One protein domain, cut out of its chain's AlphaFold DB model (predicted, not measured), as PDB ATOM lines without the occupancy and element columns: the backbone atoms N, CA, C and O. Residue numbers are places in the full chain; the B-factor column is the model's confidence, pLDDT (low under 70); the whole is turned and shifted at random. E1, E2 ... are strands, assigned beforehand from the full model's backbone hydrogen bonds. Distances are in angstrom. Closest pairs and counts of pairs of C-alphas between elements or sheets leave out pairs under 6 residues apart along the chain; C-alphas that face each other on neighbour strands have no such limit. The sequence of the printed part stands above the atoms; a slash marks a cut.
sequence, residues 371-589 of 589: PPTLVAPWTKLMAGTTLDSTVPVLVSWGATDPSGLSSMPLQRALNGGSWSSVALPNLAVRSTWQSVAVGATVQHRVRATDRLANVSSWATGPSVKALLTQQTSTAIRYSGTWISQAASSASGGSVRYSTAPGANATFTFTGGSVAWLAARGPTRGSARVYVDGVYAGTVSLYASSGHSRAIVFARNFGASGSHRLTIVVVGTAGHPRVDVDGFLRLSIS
ATOM      1  N   PRO A 371     111.447 202.590 218.066       94.19
ATOM      2  CA  PRO A 371     112.669 202.147 217.406       94.19
ATOM      3  C   PRO A 371     112.688 200.640 217.091       94.19
ATOM      4  O   PRO A 371     112.116 199.848 217.846       94.19
ATOM      5  N   PRO A 372     113.481 200.208 216.089       95.81
ATOM      6  CA  PRO A 372     113.630 198.795 215.761       95.81
ATOM      7  C   PRO A 372     114.048 197.915 216.941       95.81
ATOM      8  O   PRO A 372     114.965 198.244 217.702       95.81
ATOM      9  N   THR A 373     113.461 196.720 217.014       95.88
ATOM     10  CA  THR A 373     113.859 195.678 217.970       95.88
ATOM     11  C   THR A 373     115.051 194.892 217.434       95.88
ATOM     12  O   THR A 373     115.050 194.455 216.279       95.88
ATOM     13  N   LEU A 374     116.069 194.678 218.273       97.25
ATOM     14  CA  LEU A 374     117.327 194.036 217.891       97.25
ATOM     15  C   LEU A 374     117.612 192.759 218.679       97.25
ATOM     16  O   LEU A 374     117.373 192.684 219.880       97.25
ATOM     17  N   VAL A 375     118.253 191.800 218.010       96.88
ATOM     18  CA  VAL A 375     118.964 190.685 218.648       96.88
ATOM     19  C   VAL A 375     120.457 190.954 218.516       96.88
ATOM     20  O   VAL A 375     120.960 191.122 217.399       96.88
ATOM     21  N   ALA A 376     121.157 191.006 219.652       96.62
ATOM     22  CA  ALA A 376     122.578 191.332 219.703       96.62
ATOM     23  C   ALA A 376     123.431 190.368 218.849       96.62
ATOM     24  O   ALA A 376     123.095 189.184 218.740       96.62
ATOM     25  N   PRO A 377     124.543 190.839 218.248       96.81
ATOM     26  CA  PRO A 377     125.377 189.990 217.412       96.81
ATOM     27  C   PRO A 377     125.986 188.808 218.173       96.81
ATOM     28  O   PRO A 377     126.567 188.970 219.244       96.81
ATOM     29  N   TRP A 378     125.935 187.629 217.564       95.00
ATOM     30  CA  TRP A 378     126.544 186.402 218.063       95.00
ATOM     31  C   TRP A 378     127.630 185.901 217.109       95.00
ATOM     32  O   TRP A 378     127.404 185.808 215.902       95.00
ATOM     33  N   THR A 379     128.795 185.540 217.650       95.56
ATOM     34  CA  THR A 379     129.948 185.043 216.878       95.56
ATOM     35  C   THR A 379     130.047 183.522 217.002       95.56
ATOM     36  O   THR A 379     130.053 182.996 218.112       95.56
ATOM     37  N   LYS A 380     130.141 182.801 215.877       94.38
ATOM     38  CA  LYS A 380     130.187 181.328 215.847       94.38
ATOM     39  C   LYS A 380     131.296 180.768 214.957       94.38
ATOM     40  O   LYS A 380     131.677 181.380 213.959       94.38
ATOM     41  N   LEU A 381     131.760 179.566 215.298       96.38
ATOM     42  CA  LEU A 381     132.609 178.741 214.435       96.38
ATOM     43  C   LEU A 381     131.741 177.920 213.482       96.38
ATOM     44  O   LEU A 381     130.632 177.508 213.835       96.38
ATOM     45  N   MET A 382     132.266 177.659 212.290       96.25
ATOM     46  CA  MET A 382     131.560 176.960 211.220       96.25
ATOM     47  C   MET A 382     132.481 175.942 210.544       96.25
ATOM     48  O   MET A 382     133.602 176.271 210.156       96.25
ATOM     49  N   ALA A 383     131.987 174.713 210.381       95.69
ATOM     50  CA  ALA A 383     132.663 173.685 209.597       95.69
ATOM     51  C   ALA A 383     132.626 173.998 208.093       95.69
ATOM     52  O   ALA A 383     131.818 174.808 207.639       95.69
ATOM     53  N   GLY A 384     133.503 173.353 207.325       94.62
ATOM     54  CA  GLY A 384     133.640 173.577 205.882       94.62
ATOM     55  C   GLY A 384     134.487 174.800 205.519       94.62
ATOM     56  O   GLY A 384     134.553 175.165 204.350       94.62
ATOM     57  N   THR A 385     135.141 175.418 206.503       94.75
ATOM     58  CA  THR A 385     136.102 176.511 206.312       94.75
ATOM     59  C   THR A 385     137.528 176.036 206.581       94.75
ATOM     60  O   THR A 385     137.740 174.912 207.040       94.75
ATOM     61  N   THR A 386     138.513 176.885 206.300       94.75
ATOM     62  CA  THR A 386     139.933 176.586 206.510       94.75
ATOM     63  C   THR A 386     140.530 177.635 207.436       94.75
ATOM     64  O   THR A 386     140.279 178.825 207.263       94.75
ATOM     65  N   LEU A 387     141.319 177.195 208.413       94.94
ATOM     66  CA  LEU A 387     142.135 178.089 209.225       94.94
ATOM     67  C   LEU A 387     143.342 178.556 208.401       94.94
ATOM     68  O   LEU A 387     144.143 177.737 207.944       94.94
ATOM     69  N   ASP A 388     143.492 179.869 208.251       87.06
ATOM     70  CA  ASP A 388     144.653 180.487 207.617       87.06
ATOM     71  C   ASP A 388     145.566 181.146 208.674       87.06
ATOM     72  O   ASP A 388     145.984 180.475 209.618       87.06
ATOM     73  N   SER A 389     145.912 182.427 208.521       83.06
ATOM     74  CA  SER A 389     146.504 183.253 209.586       83.06
ATOM     75  C   SER A 389     145.467 183.741 210.617       83.06
ATOM     76  O   SER A 389     145.819 184.256 211.679       83.06
ATOM     77  N   THR A 390     144.182 183.554 210.324       94.19
ATOM     78  CA  THR A 390     143.030 184.012 211.093       94.19
ATOM     79  C   THR A 390     141.978 182.914 211.223       94.19
ATOM     80  O   THR A 390     141.842 182.021 210.392       94.19
ATOM     81  N   VAL A 391     141.206 182.984 212.300       95.75
ATOM     82  CA  VAL A 391     140.054 182.128 212.547       95.75
ATOM     83  C   VAL A 391     138.847 182.716 211.811       95.75
ATOM     84  O   VAL A 391     138.419 183.822 212.166       95.75
ATOM     85  N   PRO A 392     138.273 182.008 210.822       96.00
ATOM     86  CA  PRO A 392     137.032 182.433 210.196       96.00
ATOM     87  C   PRO A 392     135.875 182.227 211.177       96.00
ATOM     88  O   PRO A 392     135.616 181.118 211.652       96.00
ATOM     89  N   VAL A 393     135.159 183.304 211.478       95.75
ATOM     90  CA  VAL A 393     133.964 183.286 212.321       95.75
ATOM     91  C   VAL A 393     132.782 183.854 211.554       95.75
ATOM     92  O   VAL A 393     132.917 184.806 210.787       95.75
ATOM     93  N   LEU A 394     131.603 183.285 211.767       96.44
ATOM     94  CA  LEU A 394     130.363 183.844 211.243       96.44
ATOM     95  C   LEU A 394     129.714 184.673 212.354       96.44
ATOM     96  O   LEU A 394     129.463 184.164 213.442       96.44
ATOM     97  N   VAL A 395     129.445 185.947 212.096       97.00
ATOM     98  CA  VAL A 395     128.708 186.824 213.019       97.00
ATOM     99  C   VAL A 395     127.269 186.883 212.533       97.00
ATOM    100  O   VAL A 395     127.055 187.042 211.337       97.00
ATOM    101  N   SER A 396     126.280 186.708 213.407       96.12
ATOM    102  CA  SER A 396     124.846 186.761 213.069       96.12
ATOM    103  C   SER A 396     124.083 187.665 214.039       96.12
ATOM    104  O   SER A 396     124.438 187.709 215.210       96.12
ATOM    105  N   TRP A 397     123.057 188.379 213.580       96.94
ATOM    106  CA  TRP A 397     122.234 189.288 214.395       96.94
ATOM    107  C   TRP A 397     120.798 189.360 213.858       96.94
ATOM    108  O   TRP A 397     120.511 188.884 212.758       96.94
ATOM    109  N   GLY A 398     119.893 189.965 214.627       94.94
ATOM    110  CA  GLY A 398     118.489 190.153 214.257       94.94
ATOM    111  C   GLY A 398     118.071 191.615 214.342       94.94
ATOM    112  O   GLY A 398     118.584 192.359 215.175       94.94
ATOM    113  N   ALA A 399     117.147 192.016 213.472       95.38
ATOM    114  CA  ALA A 399     116.510 193.325 213.509       95.38
ATOM    115  C   ALA A 399     115.129 193.236 212.858       95.38
ATOM    116  O   ALA A 399     115.021 192.735 211.730       95.38
ATOM    117  N   THR A 400     114.109 193.722 213.559       94.50
ATOM    118  CA  THR A 400     112.711 193.745 213.113       94.50
ATOM    119  C   THR A 400     112.061 195.065 213.480       94.50
ATOM    120  O   THR A 400     112.318 195.603 214.556       94.50
ATOM    121  N   ASP A 401     111.204 195.550 212.591       94.06
ATOM    122  CA  ASP A 401     110.439 196.775 212.779       94.06
ATOM    123  C   ASP A 401     109.174 196.728 211.899       94.06
ATOM    124  O   ASP A 401     109.303 196.334 210.730       94.06
ATOM    125  N   PRO A 402     107.977 197.076 212.409       87.38
ATOM    126  CA  PRO A 402     106.741 197.077 211.622       87.38
ATOM    127  C   PRO A 402     106.768 198.040 210.425       87.38
ATOM    128  O   PRO A 402     106.251 197.700 209.360       87.38
ATOM    129  N   SER A 403     107.401 199.210 210.560       88.69
ATOM    130  CA  SER A 403     107.558 200.187 209.470       88.69
ATOM    131  C   SER A 403     108.677 199.806 208.484       88.69
ATOM    132  O   SER A 403     108.760 200.306 207.352       88.69
ATOM    133  N   GLY A 404     109.504 198.837 208.877       92.25
ATOM    134  CA  GLY A 404     110.625 198.303 208.122       92.25
ATOM    135  C   GLY A 404     111.901 199.123 208.291       92.25
ATOM    136  O   GLY A 404     111.901 200.270 208.721       92.25
ATOM    137  N   LEU A 405     113.031 198.520 207.926       94.38
ATOM    138  CA  LEU A 405     114.354 199.084 208.199       94.38
ATOM    139  C   LEU A 405     114.865 199.951 207.039       94.38
ATOM    140  O   LEU A 405     114.737 199.571 205.874       94.38
ATOM    141  N   SER A 406     115.510 201.072 207.363       95.69
ATOM    142  CA  SER A 406     116.221 201.952 206.422       95.69
ATOM    143  C   SER A 406     117.747 201.869 206.552       95.69
ATOM    144  O   SER A 406     118.463 202.107 205.582       95.69
ATOM    145  N   SER A 407     118.266 201.506 207.729       95.12
ATOM    146  CA  SER A 407     119.703 201.365 207.977       95.12
ATOM    147  C   SER A 407     119.985 200.343 209.072       95.12
ATOM    148  O   SER A 407     119.197 200.187 210.002       95.12
ATOM    149  N   MET A 408     121.117 199.643 208.974       95.62
ATOM    150  CA  MET A 408     121.535 198.657 209.975       95.62
ATOM    151  C   MET A 408     123.067 198.523 210.039       95.62
ATOM    152  O   MET A 408     123.627 197.530 209.565       95.62
ATOM    153  N   PRO A 409     123.788 199.529 210.562       95.94
ATOM    154  CA  PRO A 409     125.239 199.455 210.662       95.94
ATOM    155  C   PRO A 409     125.677 198.387 211.674       95.94
ATOM    156  O   PRO A 409     125.242 198.373 212.828       95.94
ATOM    157  N   LEU A 410     126.601 197.532 211.236       97.75
ATOM    158  CA  LEU A 410     127.352 196.603 212.075       97.75
ATOM    159  C   LEU A 410     128.733 197.197 212.360       97.75
ATOM    160  O   LEU A 410     129.395 197.718 211.461       97.75
ATOM    161  N   GLN A 411     129.189 197.093 213.604       98.06
ATOM    162  CA  GLN A 411     130.535 197.490 214.005       98.06
ATOM    163  C   GLN A 411     131.254 196.359 214.729       98.06
ATOM    164  O   GLN A 411     130.619 195.500 215.346       98.06
ATOM    165  N   ARG A 412     132.586 196.394 214.680       97.62
ATOM    166  CA  ARG A 412     133.474 195.509 215.432       97.62
ATOM    167  C   ARG A 412     134.525 196.289 216.215       97.62
ATOM    168  O   ARG A 412     135.021 197.308 215.732       97.62
ATOM    169  N   ALA A 413     134.904 195.765 217.368       97.94
ATOM    170  CA  ALA A 413     136.051 196.196 218.156       97.94
ATOM    171  C   ALA A 413     137.005 195.008 218.319       97.94
ATOM    172  O   ALA A 413     136.562 193.901 218.625       97.94
ATOM    173  N   LEU A 414     138.302 195.225 218.096       95.75
ATOM    174  CA  LEU A 414     139.345 194.214 218.288       95.75
ATOM    175  C   LEU A 414     140.144 194.546 219.546       95.75
ATOM    176  O   LEU A 414     140.506 195.703 219.739       95.75
ATOM    177  N   ASN A 415     140.437 193.548 220.380       95.25
ATOM    178  CA  ASN A 415     141.271 193.694 221.582       95.25
ATOM    179  C   ASN A 415     140.811 194.815 222.536       95.25
ATOM    180  O   ASN A 415     141.636 195.464 223.168       95.25
ATOM    181  N   GLY A 416     139.498 195.066 222.617       92.81
ATOM    182  CA  GLY A 416     138.928 196.154 223.427       92.81
ATOM    183  C   GLY A 416     139.192 197.568 222.889       92.81
ATOM    184  O   GLY A 416     138.931 198.540 223.590       92.81
ATOM    185  N   GLY A 417     139.715 197.696 221.666       95.06
ATOM    186  CA  GLY A 417     139.965 198.977 221.009       95.06
ATOM    187  C   GLY A 417     138.709 199.637 220.431       95.06
ATOM    188  O   GLY A 417     137.575 199.231 220.683       95.06
ATOM    189  N   SER A 418     138.922 200.668 219.610       97.25
ATOM    190  CA  SER A 418     137.845 201.458 219.006       97.25
ATOM    191  C   SER A 418     136.944 200.654 218.063       97.25
ATOM    192  O   SER A 418     137.381 199.744 217.354       97.25
ATOM    193  N   TRP A 419     135.673 201.056 218.004       98.19
ATOM    194  CA  TRP A 419     134.693 200.495 217.080       98.19
ATOM    195  C   TRP A 419     134.975 200.917 215.636       98.19
ATOM    196  O   TRP A 419     135.133 202.097 215.338       98.19
ATOM    197  N   SER A 420     134.962 199.944 214.732       97.44
ATOM    198  CA  SER A 420     135.120 200.124 213.288       97.44
ATOM    199  C   SER A 420     133.933 199.520 212.544       97.44
ATOM    200  O   SER A 420     133.379 198.505 212.971       97.44
ATOM    201  N   SER A 421     133.508 200.149 211.447       96.94
ATOM    202  CA  SER A 421     132.381 199.663 210.645       96.94
ATOM    203  C   SER A 421     132.723 198.364 209.920       96.94
ATOM    204  O   SER A 421     133.802 198.217 209.349       96.94
ATOM    205  N   VAL A 422     131.768 197.440 209.902       96.38
ATOM    206  CA  VAL A 422     131.807 196.232 209.081       96.38
ATOM    207  C   VAL A 422     130.901 196.458 207.877       96.38
ATOM    208  O   VAL A 422     129.704 196.697 208.035       96.38
ATOM    209  N   ALA A 423     131.471 196.400 206.675       92.44
ATOM    210  CA  ALA A 423     130.709 196.581 205.445       92.44
ATOM    211  C   ALA A 423     129.690 195.445 205.266       92.44
ATOM    212  O   ALA A 423     130.028 194.265 205.378       92.44
ATOM    213  N   LEU A 424     128.446 195.818 204.964       90.81
ATOM    214  CA  LEU A 424     127.366 194.896 204.628       90.81
ATOM    215  C   LEU A 424     126.936 195.157 203.181       90.81
ATOM    216  O   LEU A 424     126.786 196.319 202.807       90.81
ATOM    217  N   PRO A 425     126.715 194.114 202.364       87.62
ATOM    218  CA  PRO A 425     126.379 194.296 200.955       87.62
ATOM    219  C   PRO A 425     124.957 194.838 200.746       87.62
ATOM    220  O   PRO A 425     124.696 195.466 199.727       87.62
ATOM    221  N   ASN A 426     124.033 194.603 201.686       90.12
ATOM    222  CA  ASN A 426     122.696 195.203 201.716       90.12
ATOM    223  C   ASN A 426     122.027 195.011 203.093       90.12
ATOM    224  O   ASN A 426     122.531 194.285 203.953       90.12
ATOM    225  N   LEU A 427     120.858 195.634 203.278       86.19
ATOM    226  CA  LEU A 427     120.081 195.610 204.523       86.19
ATOM    227  C   LEU A 427     119.383 194.277 204.823       86.19
ATOM    228  O   LEU A 427     118.875 194.121 205.930       86.19
ATOM    229  N   ALA A 428     119.332 193.320 203.889       88.62
ATOM    230  CA  ALA A 428     118.754 191.995 204.135       88.62
ATOM    231  C   ALA A 428     119.746 191.049 204.829       88.62
ATOM    232  O   ALA A 428     119.343 190.050 205.423       88.62
ATOM    233  N   VAL A 429     121.043 191.373 204.813       92.56
ATOM    234  CA  VAL A 429     122.068 190.554 205.463       92.56
ATOM    235  C   VAL A 429     121.848 190.512 206.971       92.56
ATOM    236  O   VAL A 429     121.733 191.544 207.625       92.56
ATOM    237  N   ARG A 430     121.797 189.303 207.532       95.12
ATOM    238  CA  ARG A 430     121.716 189.039 208.983       95.12
ATOM    239  C   ARG A 430     122.918 188.274 209.518       95.12
ATOM    240  O   ARG A 430     122.973 187.939 210.697       95.12
ATOM    241  N   SER A 431     123.886 187.986 208.652       96.25
ATOM    242  CA  SER A 431     125.139 187.368 209.046       96.25
ATOM    243  C   SER A 431     126.264 187.696 208.080       96.25
ATOM    244  O   SER A 431     126.033 187.743 206.875       96.25
ATOM    245  N   THR A 432     127.484 187.853 208.582       96.56
ATOM    246  CA  THR A 432     128.671 188.086 207.752       96.56
ATOM    247  C   THR A 432     129.888 187.357 208.309       96.56
ATOM    248  O   THR A 432     130.032 187.204 209.526       96.56
ATOM    249  N   TRP A 433     130.754 186.880 207.416       95.44
ATOM    250  CA  TRP A 433     132.030 186.278 207.789       95.44
ATOM    251  C   TRP A 433     132.997 187.352 208.256       95.44
ATOM    252  O   TRP A 433     133.108 188.404 207.632       95.44
ATOM    253  N   GLN A 434     133.709 187.079 209.340       94.69
ATOM    254  CA  GLN A 434     134.797 187.894 209.856       94.69
ATOM    255  C   GLN A 434     136.021 187.008 210.089       94.69
ATOM    256  O   GLN A 434     135.901 185.812 210.350       94.69
ATOM    257  N   SER A 435     137.196 187.619 210.027       93.31
ATOM    258  CA  SER A 435     138.473 186.971 210.313       93.31
ATOM    259  C   SER A 435     139.033 187.516 211.618       93.31
ATOM    260  O   SER A 435     139.151 188.731 211.781       93.31
ATOM    261  N   VAL A 436     139.376 186.627 212.549       95.06
ATOM    262  CA  VAL A 436     139.908 186.990 213.872       95.06
ATOM    263  C   VAL A 436     141.274 186.348 214.052       95.06
ATOM    264  O   VAL A 436     141.393 185.130 213.973       95.06
ATOM    265  N   ALA A 437     142.317 187.136 214.300       95.56
ATOM    266  CA  ALA A 437     143.640 186.581 214.575       95.56
ATOM    267  C   ALA A 437     143.603 185.638 215.792       95.56
ATOM    268  O   ALA A 437     142.900 185.892 216.774       95.56
ATOM    269  N   VAL A 438     144.370 184.547 215.742       94.25
ATOM    270  CA  VAL A 438     144.492 183.630 216.884       94.25
ATOM    271  C   VAL A 438     145.044 184.399 218.089       94.25
ATOM    272  O   VAL A 438     146.058 185.080 217.994       94.25
ATOM    273  N   GLY A 439     144.365 184.296 219.230       93.94
ATOM    274  CA  GLY A 439     144.697 185.001 220.467       93.94
ATOM    275  C   GLY A 439     144.045 186.379 220.617       93.94
ATOM    276  O   GLY A 439     144.046 186.899 221.734       93.94
ATOM    277  N   ALA A 440     143.453 186.948 219.565       95.50
ATOM    278  CA  ALA A 440     142.767 188.239 219.632       95.50
ATOM    279  C   ALA A 440     141.344 188.112 220.198       95.50
ATOM    280  O   ALA A 440     140.702 187.060 220.071       95.50
ATOM    281  N   THR A 441     140.840 189.194 220.797       96.12
ATOM    282  CA  THR A 441     139.415 189.342 221.119       96.12
ATOM    283  C   THR A 441     138.700 190.165 220.058       96.12
ATOM    284  O   THR A 441     139.267 191.091 219.476       96.12
ATOM    285  N   VAL A 442     137.437 189.834 219.809       96.81
ATOM    286  CA  VAL A 442     136.531 190.605 218.966       96.81
ATOM    287  C   VAL A 442     135.191 190.775 219.670       96.81
ATOM    288  O   VAL A 442     134.667 189.835 220.264       96.81
ATOM    289  N   GLN A 443     134.615 191.964 219.571       97.69
ATOM    290  CA  GLN A 443     133.245 192.246 219.980       97.69
ATOM    291  C   GLN A 443     132.505 192.888 218.813       97.69
ATOM    292  O   GLN A 443     133.100 193.633 218.034       97.69
ATOM    293  N   HIS A 444     131.211 192.607 218.687       97.88
ATOM    294  CA  HIS A 444     130.367 193.158 217.632       97.88
ATOM    295  C   HIS A 444     129.167 193.879 218.233       97.88
ATOM    296  O   HIS A 444     128.631 193.452 219.254       97.88
ATOM    297  N   ARG A 445     128.711 194.943 217.577       98.25
ATOM    298  CA  ARG A 445     127.457 195.616 217.921       98.25
ATOM    299  C   ARG A 445     126.701 196.032 216.674       98.25
ATOM    300  O   ARG A 445     127.313 196.366 215.660       98.25
ATOM    301  N   VAL A 446     125.380 196.031 216.762       98.00
ATOM    302  CA  VAL A 446     124.485 196.466 215.689       98.00
ATOM    303  C   VAL A 446     123.522 197.516 216.225       98.00
ATOM    304  O   VAL A 446     123.119 197.458 217.384       98.00
ATOM    305  N   ARG A 447     123.169 198.492 215.395       97.38
ATOM    306  CA  ARG A 447     121.999 199.353 215.608       97.38
ATOM    307  C   ARG A 447     121.157 199.345 214.341       97.38
ATOM    308  O   ARG A 447     121.686 199.015 213.278       97.38
ATOM    309  N   ALA A 448     119.901 199.750 214.425       96.81
ATOM    310  CA  ALA A 448     119.075 199.942 213.246       96.81
ATOM    311  C   ALA A 448     118.309 201.264 213.292       96.81
ATOM    312  O   ALA A 448     118.096 201.859 214.349       96.81
ATOM    313  N   THR A 449     117.929 201.715 212.105       96.62
ATOM    314  CA  THR A 449     117.033 202.843 211.886       96.62
ATOM    315  C   THR A 449     115.898 202.358 211.006       96.62
ATOM    316  O   THR A 449     116.142 201.641 210.030       96.62
ATOM    317  N   ASP A 450     114.672 202.715 211.357       95.25
ATOM    318  CA  ASP A 450     113.487 202.384 210.571       95.25
ATOM    319  C   ASP A 450     113.247 203.393 209.429       95.25
ATOM    320  O   ASP A 450     114.045 204.312 209.203       95.25
ATOM    321  N   ARG A 451     112.162 203.233 208.667       93.38
ATOM    322  CA  ARG A 451     111.810 204.161 207.575       93.38
ATOM    323  C   ARG A 451     111.301 205.520 208.047       93.38
ATOM    324  O   ARG A 451     111.262 206.448 207.243       93.38
ATOM    325  N   LEU A 452     110.949 205.648 209.320       92.50
ATOM    326  CA  LEU A 452     110.485 206.886 209.934       92.50
ATOM    327  C   LEU A 452     111.587 207.594 210.729       92.50
ATOM    328  O   LEU A 452     111.316 208.608 211.363       92.50
ATOM    329  N   ALA A 453     112.835 207.128 210.645       94.00
ATOM    330  CA  ALA A 453     114.000 207.658 211.348       94.00
ATOM    331  C   ALA A 453     113.996 207.455 212.877       94.00
ATOM    332  O   ALA A 453     114.702 208.170 213.591       94.00
ATOM    333  N   ASN A 454     113.260 206.471 213.398       94.06
ATOM    334  CA  ASN A 454     113.433 206.013 214.775       94.06
ATOM    335  C   ASN A 454     114.709 205.158 214.852       94.06
ATOM    336  O   ASN A 454     114.941 204.268 214.030       94.06
ATOM    337  N   VAL A 455     115.584 205.465 215.813       96.25
ATOM    338  CA  VAL A 455     116.923 204.866 215.923       96.25
ATOM    339  C   VAL A 455     117.006 204.039 217.194       96.25
ATOM    340  O   VAL A 455     116.782 204.550 218.288       96.25
ATOM    341  N   SER A 456     117.371 202.766 217.061       97.44
ATOM    342  CA  SER A 456     117.590 201.904 218.217       97.44
ATOM    343  C   SER A 456     118.880 202.284 218.953       97.44
ATOM    344  O   SER A 456     119.857 202.759 218.358       97.44
ATOM    345  N   SER A 457     118.959 201.955 220.241       97.06
ATOM    346  CA  SER A 457     120.253 201.843 220.919       97.06
ATOM    347  C   SER A 457     121.129 200.767 220.254       97.06
ATOM    348  O   SER A 457     120.649 199.914 219.502       97.06
ATOM    349  N   TRP A 458     122.436 200.800 220.524       97.81
ATOM    350  CA  TRP A 458     123.344 199.742 220.081       97.81
ATOM    351  C   TRP A 458     123.092 198.450 220.866       97.81
ATOM    352  O   TRP A 458     123.286 198.417 222.079       97.81
ATOM    353  N   ALA A 459     122.757 197.367 220.169       98.25
ATOM    354  CA  ALA A 459     122.777 196.020 220.720       98.25
ATOM    355  C   ALA A 459     124.194 195.448 220.589       98.25
ATOM    356  O   ALA A 459     124.679 195.203 219.480       98.25
ATOM    357  N   THR A 460     124.871 195.262 221.722       97.81
ATOM    358  CA  THR A 460     126.267 194.805 221.778       97.81
ATOM    359  C   THR A 460     126.321 193.334 222.165       97.81
ATOM    360  O   THR A 460     125.737 192.927 223.163       97.81
ATOM    361  N   GLY A 461     127.001 192.533 221.349       95.81
ATOM    362  CA  GLY A 461     127.254 191.124 221.612       95.81
ATOM    363  C   GLY A 461     128.386 190.901 222.620       95.81
ATOM    364  O   GLY A 461     129.085 191.847 222.999       95.81
ATOM    365  N   PRO A 462     128.617 189.647 223.036       94.94
ATOM    366  CA  PRO A 462     129.713 189.315 223.939       94.94
ATOM    367  C   PRO A 462     131.087 189.589 223.317       94.94
ATOM    368  O   PRO A 462     131.251 189.546 222.092       94.94
ATOM    369  N   SER A 463     132.092 189.810 224.168       95.19
ATOM    370  CA  SER A 463     133.491 189.809 223.745       95.19
ATOM    371  C   SER A 463     133.968 188.365 223.598       95.19
ATOM    372  O   SER A 463     133.760 187.527 224.476       95.19
ATOM    373  N   VAL A 464     134.579 188.050 222.456       95.75
ATOM    374  CA  VAL A 464     134.948 186.685 222.082       95.75
ATOM    375  C   VAL A 464     136.430 186.596 221.759       95.75
ATOM    376  O   VAL A 464     136.909 187.301 220.876       95.75
ATOM    377  N   LYS A 465     137.158 185.686 222.412       95.94
ATOM    378  CA  LYS A 465     138.564 185.383 222.107       95.94
ATOM    379  C   LYS A 465     138.681 184.126 221.259       95.94
ATOM    380  O   LYS A 465     138.203 183.065 221.667       95.94
ATOM    381  N   ALA A 466     139.358 184.224 220.121       95.56
ATOM    382  CA  ALA A 466     139.650 183.070 219.279       95.56
ATOM    383  C   ALA A 466     140.942 182.389 219.745       95.56
ATOM    384  O   ALA A 466     141.987 183.029 219.830       95.56
ATOM    385  N   LEU A 467     140.894 181.097 220.064       95.94
ATOM    386  CA  LEU A 467     142.040 180.348 220.583       95.94
ATOM    387  C   LEU A 467     142.256 179.069 219.780       95.94
ATOM    388  O   LEU A 467     141.299 178.367 219.459       95.94
ATOM    389  N   LEU A 468     143.521 178.752 219.512       97.19
ATOM    390  CA  LEU A 468     143.955 177.518 218.868       97.19
ATOM    391  C   LEU A 468     144.711 176.660 219.881       97.19
ATOM    392  O   LEU A 468     145.625 177.129 220.554       97.19
ATOM    393  N   THR A 469     144.322 175.399 219.998       97.88
ATOM    394  CA  THR A 469     145.011 174.378 220.784       97.88
ATOM    395  C   THR A 469     145.603 173.354 219.831       97.88
ATOM    396  O   THR A 469     144.872 172.642 219.149       97.88
ATOM    397  N   GLN A 470     146.931 173.295 219.790       97.81
ATOM    398  CA  GLN A 470     147.665 172.340 218.966       97.81
ATOM    399  C   GLN A 470     147.485 170.912 219.501       97.81
ATOM    400  O   GLN A 470     147.400 170.707 220.712       97.81
ATOM    401  N   GLN A 471     147.483 169.923 218.611       97.94
ATOM    402  CA  GLN A 471     147.521 168.476 218.868       97.94
ATOM    403  C   GLN A 471     148.589 168.009 219.878       97.94
ATOM    404  O   GLN A 471     148.488 166.913 220.423       97.94
ATOM    405  N   THR A 472     149.629 168.807 220.127       96.50
ATOM    406  CA  THR A 472     150.669 168.529 221.135       96.50
ATOM    407  C   THR A 472     150.276 168.942 222.554       96.50
ATOM    408  O   THR A 472     150.976 168.597 223.504       96.50
ATOM    409  N   SER A 473     149.175 169.677 222.721       97.38
ATOM    410  CA  SER A 473     148.726 170.181 224.014       97.38
ATOM    411  C   SER A 473     148.291 169.061 224.957       97.38
ATOM    412  O   SER A 473     147.553 168.152 224.578       97.38
ATOM    413  N   THR A 474     148.645 169.201 226.233       94.69
ATOM    414  CA  THR A 474     148.191 168.324 227.324       94.69
ATOM    415  C   THR A 474     146.690 168.435 227.615       94.69
ATOM    416  O   THR A 474     146.130 167.563 228.278       94.69
ATOM    417  N   ALA A 475     146.010 169.460 227.084       94.12
ATOM    418  CA  ALA A 475     144.550 169.564 227.118       94.12
ATOM    419  C   ALA A 475     143.855 168.497 226.246       94.12
ATOM    420  O   ALA A 475     142.639 168.303 226.358       94.12
ATOM    421  N   ILE A 476     144.615 167.810 225.383       98.25
ATOM    422  CA  ILE A 476     144.133 166.730 224.528       98.25
ATOM    423  C   ILE A 476     144.644 165.396 225.075       98.25
ATOM    424  O   ILE A 476     145.843 165.120 225.103       98.25
ATOM    425  N   ARG A 477     143.717 164.535 225.490       98.31
ATOM    426  CA  ARG A 477     144.007 163.169 225.931       98.31
ATOM    427  C   ARG A 477     143.790 162.200 224.781       98.31
ATOM    428  O   ARG A 477     142.695 162.131 224.229       98.31
ATOM    429  N   TYR A 478     144.823 161.440 224.449       98.50
ATOM    430  CA  TYR A 478     144.778 160.410 223.417       98.50
ATOM    431  C   TYR A 478     144.681 159.024 224.059       98.50
ATOM    432  O   TYR A 478     145.382 158.742 225.027       98.50
ATOM    433  N   SER A 479     143.824 158.168 223.509       98.25
ATOM    434  CA  SER A 479     143.656 156.768 223.904       98.25
ATOM    435  C   SER A 479     143.750 155.867 222.674       98.25
ATOM    436  O   SER A 479     143.211 156.200 221.615       98.25
ATOM    437  N   GLY A 480     144.415 154.718 222.820       97.31
ATOM    438  CA  GLY A 480     144.824 153.864 221.702       97.31
ATOM    439  C   GLY A 480     146.074 154.388 220.984       97.31
ATOM    440  O   GLY A 480     146.731 155.320 221.447       97.31
ATOM    441  N   THR A 481     146.412 153.786 219.842       97.06
ATOM    442  CA  THR A 481     147.623 154.139 219.087       97.06
ATOM    443  C   THR A 481     147.429 155.434 218.303       97.06
ATOM    444  O   THR A 481     146.586 155.493 217.408       97.06
ATOM    445  N   TRP A 482     148.245 156.448 218.600       98.44
ATOM    446  CA  TRP A 482     148.322 157.713 217.863       98.44
ATOM    447  C   TRP A 482     149.771 158.028 217.509       98.44
ATOM    448  O   TRP A 482     150.646 157.989 218.371       98.44
ATOM    449  N   ILE A 483     150.017 158.369 216.248       98.06
ATOM    450  CA  ILE A 483     151.350 158.639 215.710       98.06
ATOM    451  C   ILE A 483     151.463 160.132 215.404       98.06
ATOM    452  O   ILE A 483     150.596 160.710 214.746       98.06
ATOM    453  N   SER A 484     152.542 160.758 215.873       97.50
ATOM    454  CA  SER A 484     152.899 162.127 215.490       97.50
ATOM    455  C   SER A 484     153.595 162.123 214.131       97.50
ATOM    456  O   SER A 484     154.513 161.338 213.908       97.50
ATOM    457  N   GLN A 485     153.195 163.021 213.234       97.50
ATOM    458  CA  GLN A 485     153.813 163.177 211.921       97.50
ATOM    459  C   GLN A 485     154.069 164.654 211.619       97.50
ATOM    460  O   GLN A 485     153.152 165.472 211.694       97.50
ATOM    461  N   ALA A 486     155.303 164.981 211.230       97.31
ATOM    462  CA  ALA A 486     155.648 166.308 210.727       97.31
ATOM    463  C   ALA A 486     154.860 166.628 209.446       97.31
ATOM    464  O   ALA A 486     154.757 165.800 208.538       97.31
ATOM    465  N   ALA A 487     154.293 167.831 209.385       95.31
ATOM    466  CA  ALA A 487     153.480 168.315 208.280       95.31
ATOM    467  C   ALA A 487     153.519 169.849 208.267       95.31
ATOM    468  O   ALA A 487     152.782 170.499 209.002       95.31
ATOM    469  N   SER A 488     154.366 170.439 207.422       95.25
ATOM    470  CA  SER A 488     154.592 171.895 207.382       95.25
ATOM    471  C   SER A 488     153.337 172.725 207.085       95.25
ATOM    472  O   SER A 488     153.272 173.890 207.457       95.25
ATOM    473  N   SER A 489     152.331 172.134 206.436       94.50
ATOM    474  CA  SER A 489     151.053 172.783 206.131       94.50
ATOM    475  C   SER A 489     150.020 172.714 207.266       94.50
ATOM    476  O   SER A 489     148.956 173.327 207.139       94.50
ATOM    477  N   ALA A 490     150.305 171.976 208.346       95.81
ATOM    478  CA  ALA A 490     149.484 171.920 209.555       95.81
ATOM    479  C   ALA A 490     149.700 173.167 210.422       95.81
ATOM    480  O   ALA A 490     150.765 173.785 210.384       95.81
ATOM    481  N   SER A 491     148.707 173.534 211.231       94.06
ATOM    482  CA  SER A 491     148.715 174.801 211.975       94.06
ATOM    483  C   SER A 491     149.862 174.937 212.988       94.06
ATOM    484  O   SER A 491     150.269 176.056 213.292       94.06
ATOM    485  N   GLY A 492     150.404 173.820 213.478       93.75
ATOM    486  CA  GLY A 492     151.587 173.747 214.345       93.75
ATOM    487  C   GLY A 492     152.759 172.969 213.736       93.75
ATOM    488  O   GLY A 492     153.597 172.457 214.474       93.75
ATOM    489  N   GLY A 493     152.791 172.793 212.409       95.94
ATOM    490  CA  GLY A 493     153.864 172.076 211.701       95.94
ATOM    491  C   GLY A 493     153.858 170.547 211.860       95.94
ATOM    492  O   GLY A 493     154.756 169.865 211.363       95.94
ATOM    493  N   SER A 494     152.862 169.976 212.538       97.38
ATOM    494  CA  SER A 494     152.650 168.527 212.624       97.38
ATOM    495  C   SER A 494     151.180 168.188 212.870       97.38
ATOM    496  O   SER A 494     150.386 169.051 213.227       97.38
ATOM    497  N   VAL A 495     150.818 166.922 212.673       98.19
ATOM    498  CA  VAL A 495     149.512 166.354 213.041       98.19
ATOM    499  C   VAL A 495     149.716 165.117 213.912       98.19
ATOM    500  O   VAL A 495     150.771 164.478 213.863       98.19
ATOM    501  N   ARG A 496     148.696 164.738 214.683       98.38
ATOM    502  CA  ARG A 496     148.587 163.396 215.268       98.38
ATOM    503  C   ARG A 496     147.538 162.607 214.515       98.38
ATOM    504  O   ARG A 496     146.456 163.128 214.271       98.38
ATOM    505  N   TYR A 497     147.830 161.361 214.173       98.56
ATOM    506  CA  TYR A 497     146.891 160.528 213.431       98.56
ATOM    507  C   TYR A 497     146.762 159.128 214.008       98.56
ATOM    508  O   TYR A 497     147.659 158.631 214.686       98.56
ATOM    509  N   SER A 498     145.641 158.484 213.705       98.69
ATOM    510  CA  SER A 498     145.432 157.068 213.986       98.69
ATOM    511  C   SER A 498     144.686 156.396 212.840       98.69
ATOM    512  O   SER A 498     143.907 157.026 212.123       98.69
ATOM    513  N   THR A 499     144.958 155.110 212.651       98.19
ATOM    514  CA  THR A 499     144.240 154.206 211.742       98.19
ATOM    515  C   THR A 499     143.480 153.119 212.505       98.19
ATOM    516  O   THR A 499     142.753 152.343 211.890       98.19
ATOM    517  N   ALA A 500     143.639 153.046 213.832       98.06
ATOM    518  CA  ALA A 500     143.077 151.985 214.656       98.06
ATOM    519  C   ALA A 500     141.610 152.296 215.016       98.06
ATOM    520  O   ALA A 500     141.355 153.331 215.639       98.06
ATOM    521  N   PRO A 501     140.642 151.423 214.669       98.12
ATOM    522  CA  PRO A 501     139.258 151.578 215.112       98.12
ATOM    523  C   PRO A 501     139.176 151.733 216.639       98.12
ATOM    524  O   PRO A 501     139.845 151.017 217.380       98.12
ATOM    525  N   GLY A 502     138.366 152.675 217.123       97.94
ATOM    526  CA  GLY A 502     138.166 152.923 218.556       97.94
ATOM    527  C   GLY A 502     139.244 153.774 219.241       97.94
ATOM    528  O   GLY A 502     139.000 154.280 220.342       97.94
ATOM    529  N   ALA A 503     140.394 154.019 218.598       98.69
ATOM    530  CA  ALA A 503     141.340 155.025 219.076       98.69
ATOM    531  C   ALA A 503     140.644 156.392 219.137       98.69
ATOM    532  O   ALA A 503     139.849 156.736 218.256       98.69
ATOM    533  N   ASN A 504     140.903 157.174 220.185       98.56
ATOM    534  CA  ASN A 504     140.210 158.443 220.376       98.56
ATOM    535  C   ASN A 504     141.106 159.577 220.875       98.56
ATOM    536  O   ASN A 504     142.106 159.349 221.554       98.56
ATOM    537  N   ALA A 505     140.718 160.798 220.512       98.75
ATOM    538  CA  ALA A 505     141.300 162.049 220.973       98.75
ATOM    539  C   ALA A 505     140.213 162.859 221.684       98.75
ATOM    540  O   ALA A 505     139.170 163.161 221.106       98.75
ATOM    541  N   THR A 506     140.453 163.196 222.945       98.69
ATOM    542  CA  THR A 506     139.539 163.948 223.802       98.69
ATOM    543  C   THR A 506     140.127 165.320 224.102       98.69
ATOM    544  O   THR A 506     141.155 165.397 224.767       98.69
ATOM    545  N   PHE A 507     139.444 166.393 223.717       98.62
ATOM    546  CA  PHE A 507     139.785 167.766 224.080       98.62
ATOM    547  C   PHE A 507     138.814 168.304 225.134       98.62
ATOM    548  O   PHE A 507     137.606 168.329 224.905       98.62
ATOM    549  N   THR A 508     139.340 168.730 226.286       97.12
ATOM    550  CA  THR A 508     138.554 169.386 227.347       97.12
ATOM    551  C   THR A 508     138.825 170.884 227.327       97.12
ATOM    552  O   THR A 508     139.984 171.299 227.276       97.12
ATOM    553  N   PHE A 509     137.775 171.701 227.358       96.12
ATOM    554  CA  PHE A 509     137.896 173.150 227.235       96.12
ATOM    555  C   PHE A 509     136.789 173.897 227.974       96.12
ATOM    556  O   PHE A 509     135.749 173.332 228.297       96.12
ATOM    557  N   THR A 510     137.009 175.195 228.176       96.00
ATOM    558  CA  THR A 510     135.960 176.136 228.584       96.00
ATOM    559  C   THR A 510     135.720 177.133 227.457       96.00
ATOM    560  O   THR A 510     136.678 177.705 226.933       96.00
ATOM    561  N   GLY A 511     134.484 177.353 227.033       95.38
ATOM    562  CA  GLY A 511     134.176 178.321 225.981       95.38
ATOM    563  C   GLY A 511     132.776 178.164 225.408       95.38
ATOM    564  O   GLY A 511     132.055 177.246 225.772       95.38
ATOM    565  N   GLY A 512     132.405 179.075 224.509       95.06
ATOM    566  CA  GLY A 512     131.097 179.089 223.849       95.06
ATOM    567  C   GLY A 512     131.048 178.395 222.494       95.06
ATOM    568  O   GLY A 512     129.960 178.197 221.952       95.06
ATOM    569  N   SER A 513     132.201 177.982 221.962       97.06
ATOM    570  CA  SER A 513     132.293 177.203 220.726       97.06
ATOM    571  C   SER A 513     133.546 176.338 220.700       97.06
ATOM    572  O   SER A 513     134.566 176.709 221.284       97.06
ATOM    573  N   VAL A 514     133.499 175.246 219.937       97.94
ATOM    574  CA  VAL A 514     134.658 174.410 219.601       97.94
ATOM    575  C   VAL A 514     134.612 173.973 218.148       97.94
ATOM    576  O   VAL A 514     133.538 173.768 217.584       97.94
ATOM    577  N   ALA A 515     135.778 173.796 217.548       98.31
ATOM    578  CA  ALA A 515     135.929 173.207 216.238       98.31
ATOM    579  C   ALA A 515     137.147 172.284 216.175       98.31
ATOM    580  O   ALA A 515     138.153 172.515 216.845       98.31
ATOM    581  N   TRP A 516     137.044 171.243 215.356       98.69
ATOM    582  CA  TRP A 516     138.125 170.300 215.087       98.69
ATOM    583  C   TRP A 516     138.811 170.664 213.773       98.69
ATOM    584  O   TRP A 516     138.160 170.789 212.733       98.69
ATOM    585  N   LEU A 517     140.130 170.823 213.851       98.31
ATOM    586  CA  LEU A 517     141.018 171.052 212.727       98.31
ATOM    587  C   LEU A 517     141.674 169.731 212.302       98.31
ATOM    588  O   LEU A 517     142.275 169.031 213.124       98.31
ATOM    589  N   ALA A 518     141.587 169.402 211.017       98.38
ATOM    590  CA  ALA A 518     142.159 168.182 210.458       98.38
ATOM    591  C   ALA A 518     142.709 168.403 209.048       98.38
ATOM    592  O   ALA A 518     142.315 169.334 208.342       98.38
ATOM    593  N   ALA A 519     143.582 167.494 208.613       97.44
ATOM    594  CA  ALA A 519     143.902 167.354 207.202       97.44
ATOM    595  C   ALA A 519     142.897 166.405 206.530       97.44
ATOM    596  O   ALA A 519     142.611 165.312 207.028       97.44
ATOM    597  N   ARG A 520     142.372 166.829 205.380       98.12
ATOM    598  CA  ARG A 520     141.507 166.032 204.504       98.12
ATOM    599  C   ARG A 520     142.280 165.552 203.285       98.12
ATOM    600  O   ARG A 520     143.217 166.214 202.844       98.12
ATOM    601  N   GLY A 521     141.881 164.415 202.727       97.38
ATOM    602  CA  GLY A 521     142.509 163.859 201.527       97.38
ATOM    603  C   GLY A 521     142.021 162.451 201.184       97.38
ATOM    604  O   GLY A 521     141.238 161.874 201.941       97.38
ATOM    605  N   PRO A 522     142.495 161.869 200.069       96.69
ATOM    606  CA  PRO A 522     141.906 160.650 199.508       96.69
ATOM    607  C   PRO A 522     142.162 159.405 200.363       96.69
ATOM    608  O   PRO A 522     141.422 158.434 200.284       96.69
ATOM    609  N   THR A 523     143.182 159.442 201.223       95.75
ATOM    610  CA  THR A 523     143.542 158.344 202.134       95.75
ATOM    611  C   THR A 523     142.982 158.525 203.545       95.75
ATOM    612  O   THR A 523     143.417 157.839 204.473       95.75
ATOM    613  N   ARG A 524     142.053 159.471 203.741       98.19
ATOM    614  CA  ARG A 524     141.501 159.804 205.058       98.19
ATOM    615  C   ARG A 524     140.159 159.137 205.322       98.19
ATOM    616  O   ARG A 524     139.299 159.068 204.449       98.19
ATOM    617  N   GLY A 525     139.997 158.658 206.546       98.19
ATOM    618  CA  GLY A 525     138.840 157.918 207.025       98.19
ATOM    619  C   GLY A 525     137.819 158.797 207.723       98.19
ATOM    620  O   GLY A 525     137.850 160.026 207.650       98.19
ATOM    621  N   SER A 526     136.893 158.146 208.414       98.69
ATOM    622  CA  SER A 526     135.846 158.804 209.189       98.69
ATOM    623  C   SER A 526     136.081 158.682 210.691       98.69
ATOM    624  O   SER A 526     136.673 157.712 211.174       98.69
ATOM    625  N   ALA A 527     135.559 159.650 211.437       98.81
ATOM    626  CA  ALA A 527     135.539 159.626 212.890       98.81
ATOM    627  C   ALA A 527     134.145 159.952 213.424       98.81
ATOM    628  O   ALA A 527     133.478 160.865 212.935       98.81
ATOM    629  N   ARG A 528     133.718 159.230 214.460       98.81
ATOM    630  CA  ARG A 528     132.550 159.600 215.263       98.81
ATOM    631  C   ARG A 528     132.952 160.740 216.186       98.81
ATOM    632  O   ARG A 528     133.959 160.638 216.884       98.81
ATOM    633  N   VAL A 529     132.173 161.808 216.197       98.81
ATOM    634  CA  VAL A 529     132.388 162.965 217.062       98.81
ATOM    635  C   VAL A 529     131.360 162.926 218.181       98.81
ATOM    636  O   VAL A 529     130.177 162.716 217.929       98.81
ATOM    637  N   TYR A 530     131.807 163.140 219.412       98.81
ATOM    638  CA  TYR A 530     130.957 163.269 220.588       98.81
ATOM    639  C   TYR A 530     131.214 164.613 221.253       98.81
ATOM    640  O   TYR A 530     132.367 165.007 221.435       98.81
ATOM    641  N   VAL A 531     130.145 165.293 221.641       98.50
ATOM    642  CA  VAL A 531     130.184 166.528 222.424       98.50
ATOM    643  C   VAL A 531     129.555 166.217 223.772       98.50
ATOM    644  O   VAL A 531     128.423 165.750 223.821       98.50
ATOM    645  N   ASP A 532     130.308 166.415 224.849       97.88
ATOM    646  CA  ASP A 532     129.879 166.147 226.227       97.88
ATOM    647  C   ASP A 532     129.353 164.713 226.421       97.88
ATOM    648  O   ASP A 532     128.398 164.456 227.141       97.88
ATOM    649  N   GLY A 533     129.985 163.758 225.729       97.44
ATOM    650  CA  GLY A 533     129.607 162.341 225.742       97.44
ATOM    651  C   GLY A 533     128.454 161.972 224.802       97.44
ATOM    652  O   GLY A 533     128.244 160.788 224.550       97.44
ATOM    653  N   VAL A 534     127.757 162.946 224.211       98.31
ATOM    654  CA  VAL A 534     126.644 162.718 223.279       98.31
ATOM    655  C   VAL A 534     127.151 162.653 221.843       98.31
ATOM    656  O   VAL A 534     127.921 163.507 221.406       98.31
ATOM    657  N   TYR A 535     126.712 161.646 221.085       98.44
ATOM    658  CA  TYR A 535     127.077 161.499 219.676       98.44
ATOM    659  C   TYR A 535     126.571 162.690 218.849       98.44
ATOM    660  O   TYR A 535     125.375 162.960 218.784       98.44
ATOM    661  N   ALA A 536     127.498 163.398 218.206       98.06
ATOM    662  CA  ALA A 536     127.251 164.608 217.426       98.06
ATOM    663  C   ALA A 536     127.338 164.379 215.906       98.06
ATOM    664  O   ALA A 536     127.182 165.323 215.134       98.06
ATOM    665  N   GLY A 537     127.589 163.140 215.477       98.25
ATOM    666  CA  GLY A 537     127.670 162.749 214.072       98.25
ATOM    667  C   GLY A 537     128.986 162.066 213.710       98.25
ATOM    668  O   GLY A 537     129.924 161.989 214.504       98.25
ATOM    669  N   THR A 538     129.053 161.556 212.482       98.56
ATOM    670  CA  THR A 538     130.277 161.003 211.899       98.56
ATOM    671  C   THR A 538     130.793 161.976 210.851       98.56
ATOM    672  O   THR A 538     130.057 162.375 209.955       98.56
ATOM    673  N   VAL A 539     132.060 162.353 210.966       98.62
ATOM    674  CA  VAL A 539     132.736 163.269 210.049       98.62
ATOM    675  C   VAL A 539     133.683 162.462 209.179       98.62
ATOM    676  O   VAL A 539     134.567 161.774 209.691       98.62
ATOM    677  N   SER A 540     133.503 162.558 207.863       98.25
ATOM    678  CA  SER A 540     134.445 162.006 206.890       98.25
ATOM    679  C   SER A 540     135.535 163.027 206.585       98.25
ATOM    680  O   SER A 540     135.250 164.158 206.188       98.25
ATOM    681  N   LEU A 541     136.793 162.620 206.742       98.56
ATOM    682  CA  LEU A 541     137.944 163.422 206.337       98.56
ATOM    683  C   LEU A 541     138.337 163.185 204.874       98.56
ATOM    684  O   LEU A 541     139.273 163.817 204.383       98.56
ATOM    685  N   TYR A 542     137.627 162.309 204.162       98.12
ATOM    686  CA  TYR A 542     137.873 162.074 202.748       98.12
ATOM    687  C   TYR A 542     137.693 163.363 201.931       98.12
ATOM    688  O   TYR A 542     136.769 164.156 202.159       98.12
ATOM    689  N   ALA A 543     138.585 163.567 200.970       97.38
ATOM    690  CA  ALA A 543     138.487 164.566 199.911       97.38
ATOM    691  C   ALA A 543     139.291 164.075 198.699       97.38
ATOM    692  O   ALA A 543     140.278 163.366 198.874       97.38
ATOM    693  N   SER A 544     138.907 164.467 197.483       96.00
ATOM    694  CA  SER A 544     139.626 164.076 196.257       96.00
ATOM    695  C   SER A 544     141.053 164.637 196.187       96.00
ATOM    696  O   SER A 544     141.911 164.053 195.532       96.00
ATOM    697  N   SER A 545     141.330 165.733 196.898       95.69
ATOM    698  CA  SER A 545     142.651 166.355 197.020       95.69
ATOM    699  C   SER A 545     142.974 166.741 198.468       95.69
ATOM    700  O   SER A 545     142.103 166.773 199.346       95.69
ATOM    701  N   GLY A 546     144.258 166.992 198.735       94.62
ATOM    702  CA  GLY A 546     144.756 167.333 200.065       94.62
ATOM    703  C   GLY A 546     144.349 168.740 200.508       94.62
ATOM    704  O   GLY A 546     144.612 169.708 199.803       94.62
ATOM    705  N   HIS A 547     143.766 168.851 201.702       95.31
ATOM    706  CA  HIS A 547     143.431 170.129 202.333       95.31
ATOM    707  C   HIS A 547     143.885 170.110 203.792       95.31
ATOM    708  O   HIS A 547     143.325 169.375 204.605       95.31
ATOM    709  N   SER A 548     144.895 170.907 204.129       96.06
ATOM    710  CA  SER A 548     145.350 171.076 205.515       96.06
ATOM    711  C   SER A 548     144.527 172.138 206.232       96.06
ATOM    712  O   SER A 548     143.917 172.988 205.581       96.06
ATOM    713  N   ARG A 549     144.546 172.123 207.571       96.69
ATOM    714  CA  ARG A 549     143.873 173.131 208.402       96.69
ATOM    715  C   ARG A 549     142.374 173.271 208.094       96.69
ATOM    716  O   ARG A 549     141.798 174.350 208.227       96.69
ATOM    717  N   ALA A 550     141.728 172.183 207.680       97.81
ATOM    718  CA  ALA A 550     140.297 172.181 207.416       97.81
ATOM    719  C   ALA A 550     139.534 172.123 208.742       97.81
ATOM    720  O   ALA A 550     139.794 171.257 209.580       97.81
ATOM    721  N   ILE A 551     138.570 173.022 208.921       98.12
ATOM    722  CA  ILE A 551     137.619 172.968 210.025       98.12
ATOM    723  C   ILE A 551     136.536 171.965 209.639       98.12
ATOM    724  O   ILE A 551     135.603 172.266 208.893       98.12
ATOM    725  N   VAL A 552     136.690 170.737 210.118       98.44
ATOM    726  CA  VAL A 552     135.874 169.590 209.691       98.44
ATOM    727  C   VAL A 552     134.652 169.362 210.573       98.44
ATOM    728  O   VAL A 552     133.708 168.689 210.170       98.44
ATOM    729  N   PHE A 553     134.646 169.958 211.762       98.69
ATOM    730  CA  PHE A 553     133.524 169.951 212.690       98.69
ATOM    731  C   PHE A 553     133.509 171.257 213.479       98.69
ATOM    732  O   PHE A 553     134.572 171.767 213.834       98.69
ATOM    733  N   ALA A 554     132.319 171.765 213.795       98.19
ATOM    734  CA  ALA A 554     132.135 172.897 214.692       98.19
ATOM    735  C   ALA A 554     130.862 172.720 215.530       98.19
ATOM    736  O   ALA A 554     129.842 172.240 215.037       98.19
ATOM    737  N   ARG A 555     130.912 173.158 216.788       97.88
ATOM    738  CA  ARG A 555     129.778 173.213 217.713       97.88
ATOM    739  C   ARG A 555     129.781 174.554 218.439       97.88
ATOM    740  O   ARG A 555     130.837 175.051 218.818       97.88
ATOM    741  N   ASN A 556     128.595 175.125 218.624       96.50
ATOM    742  CA  ASN A 556     128.379 176.404 219.298       96.50
ATOM    743  C   ASN A 556     127.328 176.206 220.397       96.50
ATOM    744  O   ASN A 556     126.320 175.547 220.145       96.50
ATOM    745  N   PHE A 557     127.573 176.751 221.588       94.06
ATOM    746  CA  PHE A 557     126.815 176.460 222.811       94.06
ATOM    747  C   PHE A 557     125.968 177.636 223.312       94.06
ATOM    748  O   PHE A 557     125.151 177.455 224.204       94.06
ATOM    749  N   GLY A 558     126.137 178.842 222.758       85.19
ATOM    750  CA  GLY A 558     125.344 180.017 223.153       85.19
ATOM    751  C   GLY A 558     125.784 180.690 224.463       85.19
ATOM    752  O   GLY A 558     125.359 181.805 224.738       85.19
ATOM    753  N   ALA A 559     126.665 180.065 225.245       88.62
ATOM    754  CA  ALA A 559     127.279 180.634 226.445       88.62
ATOM    755  C   ALA A 559     128.619 179.945 226.733       88.62
ATOM    756  O   ALA A 559     128.885 178.867 226.205       88.62
ATOM    757  N   SER A 560     129.469 180.559 227.561       92.06
ATOM    758  CA  SER A 560     130.718 179.930 228.006       92.06
ATOM    759  C   SER A 560     130.416 178.807 229.001       92.06
ATOM    760  O   SER A 560     129.799 179.058 230.033       92.06
ATOM    761  N   GLY A 561     130.866 177.588 228.714       94.75
ATOM    762  CA  GLY A 561     130.726 176.433 229.604       94.75
ATOM    763  C   GLY A 561     131.943 175.518 229.542       94.75
ATOM    764  O   GLY A 561     132.793 175.678 228.664       94.75
ATOM    765  N   SER A 562     132.059 174.585 230.492       96.56
ATOM    766  CA  SER A 562     133.055 173.509 230.424       96.56
ATOM    767  C   SER A 562     132.508 172.365 229.580       96.56
ATOM    768  O   SER A 562     131.397 171.898 229.820       96.56
ATOM    769  N   HIS A 563     133.288 171.930 228.596       97.44
ATOM    770  CA  HIS A 563     132.864 170.976 227.585       97.44
ATOM    771  C   HIS A 563     133.987 170.003 227.217       97.44
ATOM    772  O   HIS A 563     135.181 170.266 227.411       97.44
ATOM    773  N   ARG A 564     133.596 168.881 226.615       97.81
ATOM    774  CA  ARG A 564     134.481 167.829 226.120       97.81
ATOM    775  C   ARG A 564     134.126 167.457 224.683       97.81
ATOM    776  O   ARG A 564     133.034 166.970 224.410       97.81
ATOM    777  N   LEU A 565     135.082 167.594 223.767       98.69
ATOM    778  CA  LEU A 565     134.975 167.093 222.395       98.69
ATOM    779  C   LEU A 565     135.784 165.801 222.259       98.69
ATOM    780  O   LEU A 565     136.984 165.799 222.518       98.69
ATOM    781  N   THR A 566     135.147 164.704 221.855       98.81
ATOM    782  CA  THR A 566     135.810 163.405 221.668       98.81
ATOM    783  C   THR A 566     135.685 162.947 220.222       98.81
ATOM    784  O   THR A 566     134.581 162.827 219.697       98.81
ATOM    785  N   ILE A 567     136.817 162.671 219.584       98.81
ATOM    786  CA  ILE A 567     136.915 162.141 218.223       98.81
ATOM    787  C   ILE A 567     137.286 160.668 218.333       98.81
ATOM    788  O   ILE A 567     138.328 160.359 218.904       98.81
ATOM    789  N   VAL A 568     136.470 159.771 217.787       98.81
ATOM    790  CA  VAL A 568     136.681 158.317 217.826       98.81
ATOM    791  C   VAL A 568     136.849 157.787 216.408       98.81
ATOM    792  O   VAL A 568     135.951 157.929 215.576       98.81
ATOM    793  N   VAL A 569     137.991 157.166 216.126       98.81
ATOM    794  CA  VAL A 569     138.325 156.622 214.805       98.81
ATOM    795  C   VAL A 569     137.402 155.459 214.458       98.81
ATOM    796  O   VAL A 569     137.236 154.527 215.244       98.81
ATOM    797  N   VAL A 570     136.803 155.503 213.264       98.50
ATOM    798  CA  VAL A 570     135.922 154.429 212.770       98.50
ATOM    799  C   VAL A 570     136.728 153.259 212.203       98.50
ATOM    800  O   VAL A 570     136.295 152.120 212.317       98.50
ATOM    801  N   GLY A 571     137.892 153.532 211.606       96.06
ATOM    802  CA  GLY A 571     138.676 152.526 210.884       96.06
ATOM    803  C   GLY A 571     138.092 152.208 209.507       96.06
ATOM    804  O   GLY A 571     137.886 151.051 209.162       96.06
ATOM    805  N   THR A 572     137.775 153.249 208.733       97.50
ATOM    806  CA  THR A 572     137.175 153.128 207.396       97.50
ATOM    807  C   THR A 572     137.998 152.214 206.481       97.50
ATOM    808  O   THR A 572     139.200 152.424 206.316       97.50
ATOM    809  N   ALA A 573     137.350 151.214 205.878       95.56
ATOM    810  CA  ALA A 573     138.007 150.244 205.004       95.56
ATOM    811  C   ALA A 573     138.716 150.935 203.822       95.56
ATOM    812  O   ALA A 573     138.179 151.860 203.219       95.56
ATOM    813  N   GLY A 574     139.943 150.508 203.514       95.50
ATOM    814  CA  GLY A 574     140.767 151.056 202.424       95.50
ATOM    815  C   GLY A 574     141.456 152.397 202.719       95.50
ATOM    816  O   GLY A 574     142.519 152.665 202.166       95.50
ATOM    817  N   HIS A 575     140.918 153.224 203.618       96.38
ATOM    818  CA  HIS A 575     141.487 154.536 203.956       96.38
ATOM    819  C   HIS A 575     141.216 154.930 205.425       96.38
ATOM    820  O   HIS A 575     140.496 155.888 205.697       96.38
ATOM    821  N   PRO A 576     141.786 154.221 206.418       97.44
ATOM    822  CA  PRO A 576     141.357 154.325 207.818       97.44
ATOM    823  C   PRO A 576     141.867 155.566 208.568       97.44
ATOM    824  O   PRO A 576     141.488 155.783 209.718       97.44
ATOM    825  N   ARG A 577     142.750 156.368 207.966       98.19
ATOM    826  CA  ARG A 577     143.512 157.406 208.672       98.19
ATOM    827  C   ARG A 577     142.655 158.601 209.087       98.19
ATOM    828  O   ARG A 577     142.104 159.289 208.233       98.19
ATOM    829  N   VAL A 578     142.652 158.932 210.373       98.75
ATOM    830  CA  VAL A 578     142.036 160.147 210.926       98.75
ATOM    831  C   VAL A 578     143.121 161.058 211.495       98.75
ATOM    832  O   VAL A 578     143.896 160.617 212.341       98.75
ATOM    833  N   ASP A 579     143.166 162.315 211.044       98.31
ATOM    834  CA  ASP A 579     144.141 163.320 211.490       98.31
ATOM    835  C   ASP A 579     143.529 164.301 212.506       98.31
ATOM    836  O   ASP A 579     142.413 164.786 212.336       98.31
ATOM    837  N   VAL A 580     144.308 164.673 213.520       98.56
ATOM    838  CA  VAL A 580     144.072 165.802 214.424       98.56
ATOM    839  C   VAL A 580     145.227 166.788 214.244       98.56
ATOM    840  O   VAL A 580     146.362 166.498 214.627       98.56
ATOM    841  N   ASP A 581     144.932 167.937 213.635       98.25
ATOM    842  CA  ASP A 581     145.836 169.097 213.540       98.25
ATOM    843  C   ASP A 581     145.716 169.933 214.823       98.25
ATOM    844  O   ASP A 581     146.699 170.238 215.480       98.25
ATOM    845  N   GLY A 582     144.491 170.179 215.282       98.00
ATOM    846  CA  GLY A 582     144.251 170.892 216.529       98.00
ATOM    847  C   GLY A 582     142.774 171.159 216.772       98.00
ATOM    848  O   GLY A 582     141.898 170.622 216.089       98.00
ATOM    849  N   PHE A 583     142.496 172.018 217.744       98.44
ATOM    850  CA  PHE A 583     141.150 172.458 218.084       98.44
ATOM    851  C   PHE A 583     141.089 173.973 218.194       98.44
ATOM    852  O   PHE A 583     141.921 174.596 218.851       98.44
ATOM    853  N   LEU A 584     140.073 174.562 217.580       97.81
ATOM    854  CA  LEU A 584     139.733 175.963 217.780       97.81
ATOM    855  C   LEU A 584     138.659 176.060 218.857       97.81
ATOM    856  O   LEU A 584     137.753 175.230 218.904       97.81
ATOM    857  N   ARG A 585     138.722 177.090 219.694       96.56
ATOM    858  CA  ARG A 585     137.625 177.451 220.596       96.56
ATOM    859  C   ARG A 585     137.416 178.952 220.638       96.56
ATOM    860  O   ARG A 585     138.359 179.724 220.462       96.56
ATOM    861  N   LEU A 586     136.180 179.342 220.917       96.50
ATOM    862  CA  LEU A 586     135.822 180.721 221.227       96.50
ATOM    863  C   LEU A 586     135.565 180.823 222.731       96.50
ATOM    864  O   LEU A 586     134.659 180.159 223.235       96.50
ATOM    865  N   SER A 587     136.354 181.616 223.460       93.94
ATOM    866  CA  SER A 587     136.022 181.955 224.850       93.94
ATOM    867  C   SER A 587     135.185 183.223 224.880       93.94
ATOM    868  O   SER A 587     135.527 184.185 224.197       93.94
ATOM    869  N   ILE A 588     134.130 183.226 225.681       92.00
ATOM    870  CA  ILE A 588     133.240 184.374 225.851       92.00
ATOM    871  C   ILE A 588     133.529 185.001 227.213       92.00
ATOM    872  O   ILE A 588     133.614 184.264 228.199       92.00
ATOM    873  N   SER A 589     133.706 186.322 227.239       81.81
ATOM    874  CA  SER A 589     133.915 187.141 228.442       81.81
ATOM    875  C   SER A 589     132.905 188.268 228.526       81.81
ATOM    876  O   SER A 589     132.630 188.853 227.446       81.81
TER     877      SER A 589
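AT A GLANCE: This is residues 371 to 589 of the 589 residues of an uncharacterized protein of Chloroflexi bacterium (UniProt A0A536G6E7). Two lobes of strands stand end to end along one long axis, with the antiparallel pair E8 and E17 running between them. In one lobe the twisted sheet E1, E2 and E6 lies partly face to face with E4 and E7; in the other, the long paired strands E12 and E15 double back and share in two layers, one with E9, E13 and E14, the other with E17 and, next to it, the small sheet E10, E11 and E16. The printed part has 219 residues, with seventeen named strands, E1 to E17 in order along the chain, and no named helix; the class is all strand. Ten strands make a branched antiparallel sheet, two antiparallel sheets run E1, E2, E6 and E10, E11, E16, and E3 pairs with no named strand. The whole is compact, with a radius of gyration of the C-alphas of 19.7 A, yet only just elongated, with spans of 64 by 32 by 31 A.

IN THESE COORDINATES: The branched sheet holds E4, residues 410 to 414; E5, 420 to 422; E7, 441 to 446, 17.4 A; E8, 464 to 470, 19.4 A; E9, 476 to 479; E12, 504 to 520, 17.6 A; E13, 526 to 531; E14, 534 to 540, 18.2 A; E15, 547 to 569, 19.1 A; and E17, 582 to 588, 19.7 A; these lengths run from first to last C-alpha. E12 begins at C-alpha 504 (140.210, 158.443, 220.376). The first three-stranded sheet holds E1, residues 373 to 380, 21.8 A, from C-alpha 373 (113.859, 195.678, 217.970); E2, 390 to 400, 31.9 A; and E6, 431 to 437, 19.3 A. The second holds E10, residues 483 to 486; E11, 494 to 498; and E16, 578 to 580. E3 is residues 405 to 407. E17 ends at C-alpha 588 (133.240, 184.374, 225.851).

HOW THE PARTS SIT: E12 has three neighbours: E9 and E17 on one side, E15 on the other. E12 bends by 147 degrees at residue 510, and E15 by 160 degrees at residue 550. Between E12 and E15, N 505 and O 567 are 2.9 A apart and N 516 and O 553 2.9 A, within hydrogen-bond range. E9 has N 477 to O 506 at 2.8 A; E17 has N 515 of E12 to its O 584 at 2.8 A. E13 lies beside E15, with N 528 to O 568 at 2.8 A, and forms a hairpin with E14, with N 529 to O 537 at 2.8 A. E16 comes closest to E12 at the C-alphas of Val 580 and Ala 518, 5.0 A; E16 is antiparallel to E11, with N 496 to O 580 at 2.9 A, and runs on into E17 at 48 degrees. E10 and E11 are a hairpin, with N 485 to O 495 at 2.9 A. E8 lies beside E17, with N 467 to O 585 at 2.9 A, and beside E7, with N 442 to O 464 at 2.8 A. E4 has E7 on one side, N 413 to O 443 at 2.9 A, and E5 on the other, N 412 to O 420 at 2.8 A. The closest C-alphas of E1 and E7 are those of Pro 377 and His 444, 5.9 A. E1 and E2 are a hairpin, N 378 to O 396 at 2.8 A; E2 and E6 have N 393 to O 434 at 2.8 A. E3 runs on into E4 at 45 degrees. E2 and E14 are apart.

THE WHOLE: The two C-alphas farthest apart are those of Leu 452 and Thr 481, 65.2 A. The printed part has no cut and ends at the chain's last residue, 589. The link from E7 to E8, residues 447 to 463, is long. Mean pLDDT of the printed part is 96.1, and no printed residue is under 70.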